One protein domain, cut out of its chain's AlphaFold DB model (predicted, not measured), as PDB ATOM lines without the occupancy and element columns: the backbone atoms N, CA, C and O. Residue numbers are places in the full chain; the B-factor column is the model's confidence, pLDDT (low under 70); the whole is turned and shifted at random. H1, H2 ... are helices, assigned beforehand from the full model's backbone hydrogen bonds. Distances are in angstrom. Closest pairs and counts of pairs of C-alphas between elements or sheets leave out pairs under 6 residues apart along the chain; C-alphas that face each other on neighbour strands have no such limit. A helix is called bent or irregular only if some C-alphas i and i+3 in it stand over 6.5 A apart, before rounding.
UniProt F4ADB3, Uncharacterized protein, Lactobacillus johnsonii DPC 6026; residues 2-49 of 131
ATOM      1  N   GLU A   2      -4.348  27.074 -48.331       67.25
ATOM      2  CA  GLU A   2      -5.126  26.093 -47.573       67.25
ATOM      3  C   GLU A   2      -5.748  26.806 -46.373       67.25
ATOM      4  O   GLU A   2      -5.063  27.491 -45.615       67.25
ATOM      5  N   THR A   3      -7.065  26.710 -46.243       82.19
ATOM      6  CA  THR A   3      -7.766  27.255 -45.083       82.19
ATOM      7  C   THR A   3      -7.402  26.429 -43.856       82.19
ATOM      8  O   THR A   3      -7.302  25.210 -43.929       82.19
ATOM      9  N   TRP A   4      -7.239  27.047 -42.695       76.94
ATOM     10  CA  TRP A   4      -6.856  26.328 -41.476       76.94
ATOM     11  C   TRP A   4      -7.794  25.149 -41.125       76.94
ATOM     12  O   TRP A   4      -7.347  24.138 -40.587       76.94
ATOM     13  N   TYR A   5      -9.075  25.228 -41.505       74.06
ATOM     14  CA  TYR A   5     -10.037  24.137 -41.341       74.06
ATOM     15  C   TYR A   5      -9.725  22.905 -42.204       74.06
ATOM     16  O   TYR A   5      -9.907  21.780 -41.741       74.06
ATOM     17  N   THR A   6      -9.220  23.068 -43.433       76.94
ATOM     18  CA  THR A   6      -8.887  21.915 -44.291       76.94
ATOM     19  C   THR A   6      -7.727  21.111 -43.720       76.94
ATOM     20  O   THR A   6      -7.738  19.890 -43.844       76.94
ATOM     21  N   GLY A   7      -6.798  21.755 -43.005       78.81
ATOM     22  CA  GLY A   7      -5.745  21.069 -42.252       78.81
ATOM     23  C   GLY A   7      -6.302  20.169 -41.144       78.81
ATOM     24  O   GLY A   7      -5.920  19.002 -41.058       78.81
ATOM     25  N   ILE A   8      -7.268  20.664 -40.361       80.44
ATOM     26  CA  ILE A   8      -7.899  19.918 -39.255       80.44
ATOM     27  C   ILE A   8      -8.683  18.699 -39.768       80.44
ATOM     28  O   ILE A   8      -8.618  17.621 -39.177       80.44
ATOM     29  N   PHE A   9      -9.383  18.834 -40.897       81.19
ATOM     30  CA  PHE A   9     -10.169  17.742 -41.483       81.19
ATOM     31  C   PHE A   9      -9.402  16.891 -42.508       81.19
ATOM     32  O   PHE A   9      -9.934  15.895 -42.997       81.19
ATOM     33  N   SER A  10      -8.139  17.221 -42.803       80.12
ATOM     34  CA  SER A  10      -7.308  16.519 -43.798       80.12
ATOM     35  C   SER A  10      -7.083  15.035 -43.481       80.12
ATOM     36  O   SER A  10      -6.909  14.219 -44.386       80.12
ATOM     37  N   ALA A  11      -7.108  14.676 -42.194       77.50
ATOM     38  CA  ALA A  11      -6.993  13.301 -41.716       77.50
ATOM     39  C   ALA A  11      -8.259  12.465 -41.987       77.50
ATOM     40  O   ALA A  11      -8.198  11.233 -41.999       77.50
ATOM     41  N   TYR A  12      -9.392  13.130 -42.224       76.94
ATOM     42  CA  TYR A  12     -10.710  12.524 -42.407       76.94
ATOM     43  C   TYR A  12     -11.211  12.617 -43.861       76.94
ATOM     44  O   TYR A  12     -12.203  11.976 -44.201       76.94
ATOM     45  N   SER A  13     -10.524  13.359 -44.736       77.38
ATOM     46  CA  SER A  13     -10.856  13.510 -46.159       77.38
ATOM     47  C   SER A  13     -10.009  12.603 -47.075       77.38
ATOM     48  O   SER A  13      -9.015  12.005 -46.658       77.38
ATOM     49  N   ASN A  14     -10.416  12.459 -48.344       75.06
ATOM     50  CA  ASN A  14      -9.670  11.751 -49.403       75.06
ATOM     51  C   ASN A  14      -9.357  10.265 -49.130       75.06
ATOM     52  O   ASN A  14      -8.255   9.795 -49.403       75.06
ATOM     53  N   GLY A  15     -10.296   9.506 -48.549       77.50
ATOM     54  CA  GLY A  15     -10.113   8.064 -48.301       77.50
ATOM     55  C   GLY A  15      -9.087   7.717 -47.210       77.50
ATOM     56  O   GLY A  15      -8.920   6.548 -46.871       77.50
ATOM     57  N   ARG A  16      -8.445   8.724 -46.595       81.25
ATOM     58  CA  ARG A  16      -7.469   8.575 -45.498       81.25
ATOM     59  C   ARG A  16      -8.126   8.259 -44.154       81.25
ATOM     60  O   ARG A  16      -7.447   7.796 -43.244       81.25
ATOM     61  N   PHE A  17      -9.445   8.440 -44.062       85.06
ATOM     62  CA  PHE A  17     -10.258   8.195 -42.871       85.06
ATOM     63  C   PHE A  17     -10.008   6.817 -42.246       85.06
ATOM     64  O   PHE A  17      -9.762   6.721 -41.047       85.06
ATOM     65  N   LYS A  18     -10.013   5.750 -43.060       84.19
ATOM     66  CA  LYS A  18      -9.812   4.372 -42.583       84.19
ATOM     67  C   LYS A  18      -8.452   4.205 -41.900       84.19
ATOM     68  O   LYS A  18      -8.375   3.597 -40.836       84.19
ATOM     69  N   ASN A  19      -7.401   4.760 -42.500       86.38
ATOM     70  CA  ASN A  19      -6.048   4.671 -41.958       86.38
ATOM     71  C   ASN A  19      -5.921   5.508 -40.680       86.38
ATOM     72  O   ASN A  19      -5.410   5.001 -39.689       86.38
ATOM     73  N   SER A  20      -6.452   6.734 -40.661       87.62
ATOM     74  CA  SER A  20      -6.473   7.583 -39.462       87.62
ATOM     75  C   SER A  20      -7.222   6.928 -38.297       87.62
ATOM     76  O   SER A  20      -6.713   6.901 -37.179       87.62
ATOM     77  N   LEU A  21      -8.395   6.338 -38.558       89.56
ATOM     78  CA  LEU A  21      -9.183   5.625 -37.551       89.56
ATOM     79  C   LEU A  21      -8.431   4.405 -37.007       89.56
ATOM     80  O   LEU A  21      -8.364   4.225 -35.793       89.56
ATOM     81  N   CYS A  22      -7.840   3.592 -37.889       92.19
ATOM     82  CA  CYS A  22      -7.055   2.420 -37.500       92.19
ATOM     83  C   CYS A  22      -5.850   2.818 -36.635       92.19
ATOM     84  O   CYS A  22      -5.635   2.235 -35.577       92.19
ATOM     85  N   THR A  23      -5.119   3.865 -37.028       92.62
ATOM     86  CA  THR A  23      -3.981   4.377 -36.258       92.62
ATOM     87  C   THR A  23      -4.410   4.859 -34.875       92.62
ATOM     88  O   THR A  23      -3.806   4.456 -33.887       92.62
ATOM     89  N   LEU A  24      -5.470   5.669 -34.768       92.94
ATOM     90  CA  LEU A  24      -5.973   6.136 -33.469       92.94
ATOM     91  C   LEU A  24      -6.474   4.976 -32.596       92.94
ATOM     92  O   LEU A  24      -6.250   4.965 -31.387       92.94
ATOM     93  N   PHE A  25      -7.113   3.973 -33.195       95.12
ATOM     94  CA  PHE A  25      -7.531   2.762 -32.495       95.12
ATOM     95  C   PHE A  25      -6.333   1.958 -31.968       95.12
ATOM     96  O   PHE A  25      -6.317   1.585 -30.796       95.12
ATOM     97  N   MET A  26      -5.298   1.753 -32.788       95.94
ATOM     98  CA  MET A  26      -4.058   1.087 -32.375       95.94
ATOM     99  C   MET A  26      -3.340   1.857 -31.266       95.94
ATOM    100  O   MET A  26      -2.886   1.239 -30.307       95.94
ATOM    101  N   VAL A  27      -3.281   3.192 -31.353       95.62
ATOM    102  CA  VAL A  27      -2.730   4.040 -30.285       95.62
ATOM    103  C   VAL A  27      -3.474   3.786 -28.975       95.62
ATOM    104  O   VAL A  27      -2.831   3.487 -27.975       95.62
ATOM    105  N   ASN A  28      -4.811   3.804 -28.984       95.38
ATOM    106  CA  ASN A  28      -5.604   3.528 -27.783       95.38
ATOM    107  C   ASN A  28      -5.370   2.113 -27.226       95.38
ATOM    108  O   ASN A  28      -5.240   1.959 -26.013       95.38
ATOM    109  N   ILE A  29      -5.266   1.089 -28.086       96.88
ATOM    110  CA  ILE A  29      -4.931  -0.280 -27.658       96.88
ATOM    111  C   ILE A  29      -3.561  -0.311 -26.988       96.88
ATOM    112  O   ILE A  29      -3.432  -0.836 -25.883       96.88
ATOM    113  N   PHE A  30      -2.535   0.244 -27.632       96.19
ATOM    114  CA  PHE A  30      -1.185   0.219 -27.084       96.19
ATOM    115  C   PHE A  30      -1.104   0.987 -25.770       96.19
ATOM    116  O   PHE A  30      -0.533   0.474 -24.809       96.19
ATOM    117  N   THR A  31      -1.723   2.165 -25.682       94.88
ATOM    118  CA  THR A  31      -1.805   2.918 -24.430       94.88
ATOM    119  C   THR A  31      -2.499   2.102 -23.340       94.88
ATOM    120  O   THR A  31      -1.954   1.996 -22.245       94.88
ATOM    121  N   ALA A  32      -3.631   1.453 -23.631       94.19
ATOM    122  CA  ALA A  32      -4.331   0.614 -22.659       94.19
ATOM    123  C   ALA A  32      -3.476  -0.571 -22.176       94.19
ATOM    124  O   ALA A  32      -3.436  -0.848 -20.977       94.19
ATOM    125  N   LEU A  33      -2.750  -1.238 -23.078       93.94
ATOM    126  CA  LEU A  33      -1.841  -2.335 -22.729       93.94
ATOM    127  C   LEU A  33      -0.720  -1.870 -21.794       93.94
ATOM    128  O   LEU A  33      -0.470  -2.513 -20.775       93.94
ATOM    129  N   TRP A  34      -0.088  -0.734 -22.099       93.56
ATOM    130  CA  TRP A  34       0.925  -0.140 -21.226       93.56
ATOM    131  C   TRP A  34       0.348   0.226 -19.860       93.56
ATOM    132  O   TRP A  34       0.948  -0.076 -18.832       93.56
ATOM    133  N   THR A  35      -0.842   0.820 -19.826       93.62
ATOM    134  CA  THR A  35      -1.517   1.161 -18.575       93.62
ATOM    135  C   THR A  35      -1.789  -0.081 -17.723       93.62
ATOM    136  O   THR A  35      -1.439  -0.093 -16.545       93.62
ATOM    137  N   ILE A  36      -2.336  -1.155 -18.301       92.25
ATOM    138  CA  ILE A  36      -2.589  -2.419 -17.588       92.25
ATOM    139  C   ILE A  36      -1.284  -3.012 -17.044       92.25
ATOM    140  O   ILE A  36      -1.239  -3.435 -15.885       92.25
ATOM    141  N   LEU A  37      -0.218  -2.986 -17.853       92.62
ATOM    142  CA  LEU A  37       1.099  -3.489 -17.473       92.62
ATOM    143  C   LEU A  37       1.656  -2.793 -16.231       92.62
ATOM    144  O   LEU A  37       2.346  -3.447 -15.463       92.62
ATOM    145  N   PHE A  38       1.365  -1.510 -16.008       89.50
ATOM    146  CA  PHE A  38       1.831  -0.783 -14.822       89.50
ATOM    147  C   PHE A  38       0.842  -0.820 -13.650       89.50
ATOM    148  O   PHE A  38       1.266  -0.872 -12.494       89.50
ATOM    149  N   ILE A  39      -0.467  -0.838 -13.916       90.75
ATOM    150  CA  ILE A  39      -1.495  -0.848 -12.864       90.75
ATOM    151  C   ILE A  39      -1.478  -2.166 -12.087       90.75
ATOM    152  O   ILE A  39      -1.431  -2.148 -10.858       90.75
ATOM    153  N   ILE A  40      -1.491  -3.308 -12.781       88.94
ATOM    154  CA  ILE A  40      -1.547  -4.628 -12.135       88.94
ATOM    155  C   ILE A  40      -0.372  -4.852 -11.164       88.94
ATOM    156  O   ILE A  40      -0.630  -5.159  -9.997       88.94
ATOM    157  N   PRO A  41       0.908  -4.677 -11.556       88.31
ATOM    158  CA  PRO A  41       2.011  -4.847 -10.617       88.31
ATOM    159  C   PRO A  41       1.982  -3.799  -9.507       88.31
ATOM    160  O   PRO A  41       2.341  -4.129  -8.379       88.31
ATOM    161  N   GLY A  42       1.512  -2.576  -9.779       89.94
ATOM    162  CA  GLY A  42       1.305  -1.555  -8.752       89.94
ATOM    163  C   GLY A  42       0.350  -2.026  -7.652       89.94
ATOM    164  O   GLY A  42       0.691  -1.958  -6.473       89.94
ATOM    165  N   ILE A  43      -0.800  -2.589  -8.034       89.75
ATOM    166  CA  ILE A  43      -1.794  -3.138  -7.099       89.75
ATOM    167  C   ILE A  43      -1.205  -4.317  -6.310       89.75
ATOM    168  O   ILE A  43      -1.250  -4.320  -5.080       89.75
ATOM    169  N   ILE A  44      -0.592  -5.292  -6.992       89.88
ATOM    170  CA  ILE A  44      -0.005  -6.477  -6.343       89.88
ATOM    171  C   ILE A  44       1.083  -6.073  -5.337       89.88
ATOM    172  O   ILE A  44       1.144  -6.605  -4.225       89.88
ATOM    173  N   LYS A  45       1.948  -5.121  -5.705       89.88
ATOM    174  CA  LYS A  45       2.997  -4.608  -4.815       89.88
ATOM    175  C   LYS A  45       2.416  -3.801  -3.658       89.88
ATOM    176  O   LYS A  45       2.915  -3.949  -2.549       89.88
ATOM    177  N   GLY A  46       1.348  -3.036  -3.879       90.31
ATOM    178  CA  GLY A  46       0.605  -2.370  -2.809       90.31
ATOM    179  C   GLY A  46       0.107  -3.361  -1.755       90.31
ATOM    180  O   GLY A  46       0.384  -3.191  -0.569       90.31
ATOM    181  N   TYR A  47      -0.524  -4.457  -2.190       92.62
ATOM    182  CA  TYR A  47      -0.974  -5.524  -1.289       92.62
ATOM    183  C   TYR A  47       0.176  -6.226  -0.564       92.62
ATOM    184  O   TYR A  47       0.074  -6.506   0.628       92.62
ATOM    185  N   SER A  48       1.308  -6.442  -1.238       90.94
ATOM    186  CA  SER A  48       2.510  -7.018  -0.621       90.94
ATOM    187  C   SER A  48       3.041  -6.201   0.566       90.94
ATOM    188  O   SER A  48       3.720  -6.762   1.423       90.94
ATOM    189  N   TYR A  49       2.778  -4.893   0.609       93.38
ATOM    190  CA  TYR A  49       3.274  -3.988   1.651       93.38
ATOM    191  C   TYR A  49       2.202  -3.612   2.679       93.38
ATOM    192  O   TYR A  49       2.484  -2.855   3.609       93.38
TER     193      TYR A  49
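Overview. This is residues 2 to 49 of the 131 residues of an uncharacterized protein of Lactobacillus johnsonii DPC 6026 (UniProt F4ADB3). One long helix, H2, makes the long axis of an L, and the short helix H1 forms a small foot off its first end, set away from it by a looping link. Residues 22 to 49, of which 22 to 48 belong to H2, stick out as a long free arm with nothing packed on them. The printed part has 48 residues with two named helices, H1 then H2 along the chain, and no named strand; its class is all helix. The whole is extended, with a radius of gyration of the C-alphas of 18.5 A and spans of 58 by 20 by 7 A.

Arrangement. Begin with H2, residues 17 to 48, the longest helix. From there go back along the chain to H1, residues 4 to 9: the two are apart, with no C-alpha of the one within 8 A of the other. Residues 2 to 8, of which 4 to 8 belong to H1, also stand free. In H1 every O i to N i+4 pair is within hydrogen-bond range; in H2, 27 of 28 are.

Along the chain. Find C-alpha 17 at (-10.258, 8.195, -42.871); from there H2 runs 46.7 A to C-alpha 48 at (2.510, -7.018, -0.621). It is neither bent nor irregular, but only just: C-alphas 37 and 40 are 6.1 A apart. Look next at C-alpha 4, at (-6.856, 26.328, -41.476), where H1 begins; its first and last C-alphas are 9.2 A apart.

Size, cuts and confidence. The two C-alphas farthest apart are those of Glu 2 and Tyr 49, at 58.3 A. Reading from 2 to 49 you meet no cut, and the link from H1 to H2, 7 residues, is short. The mean pLDDT of the printed part is 87.3; residue 2 alone is under 70.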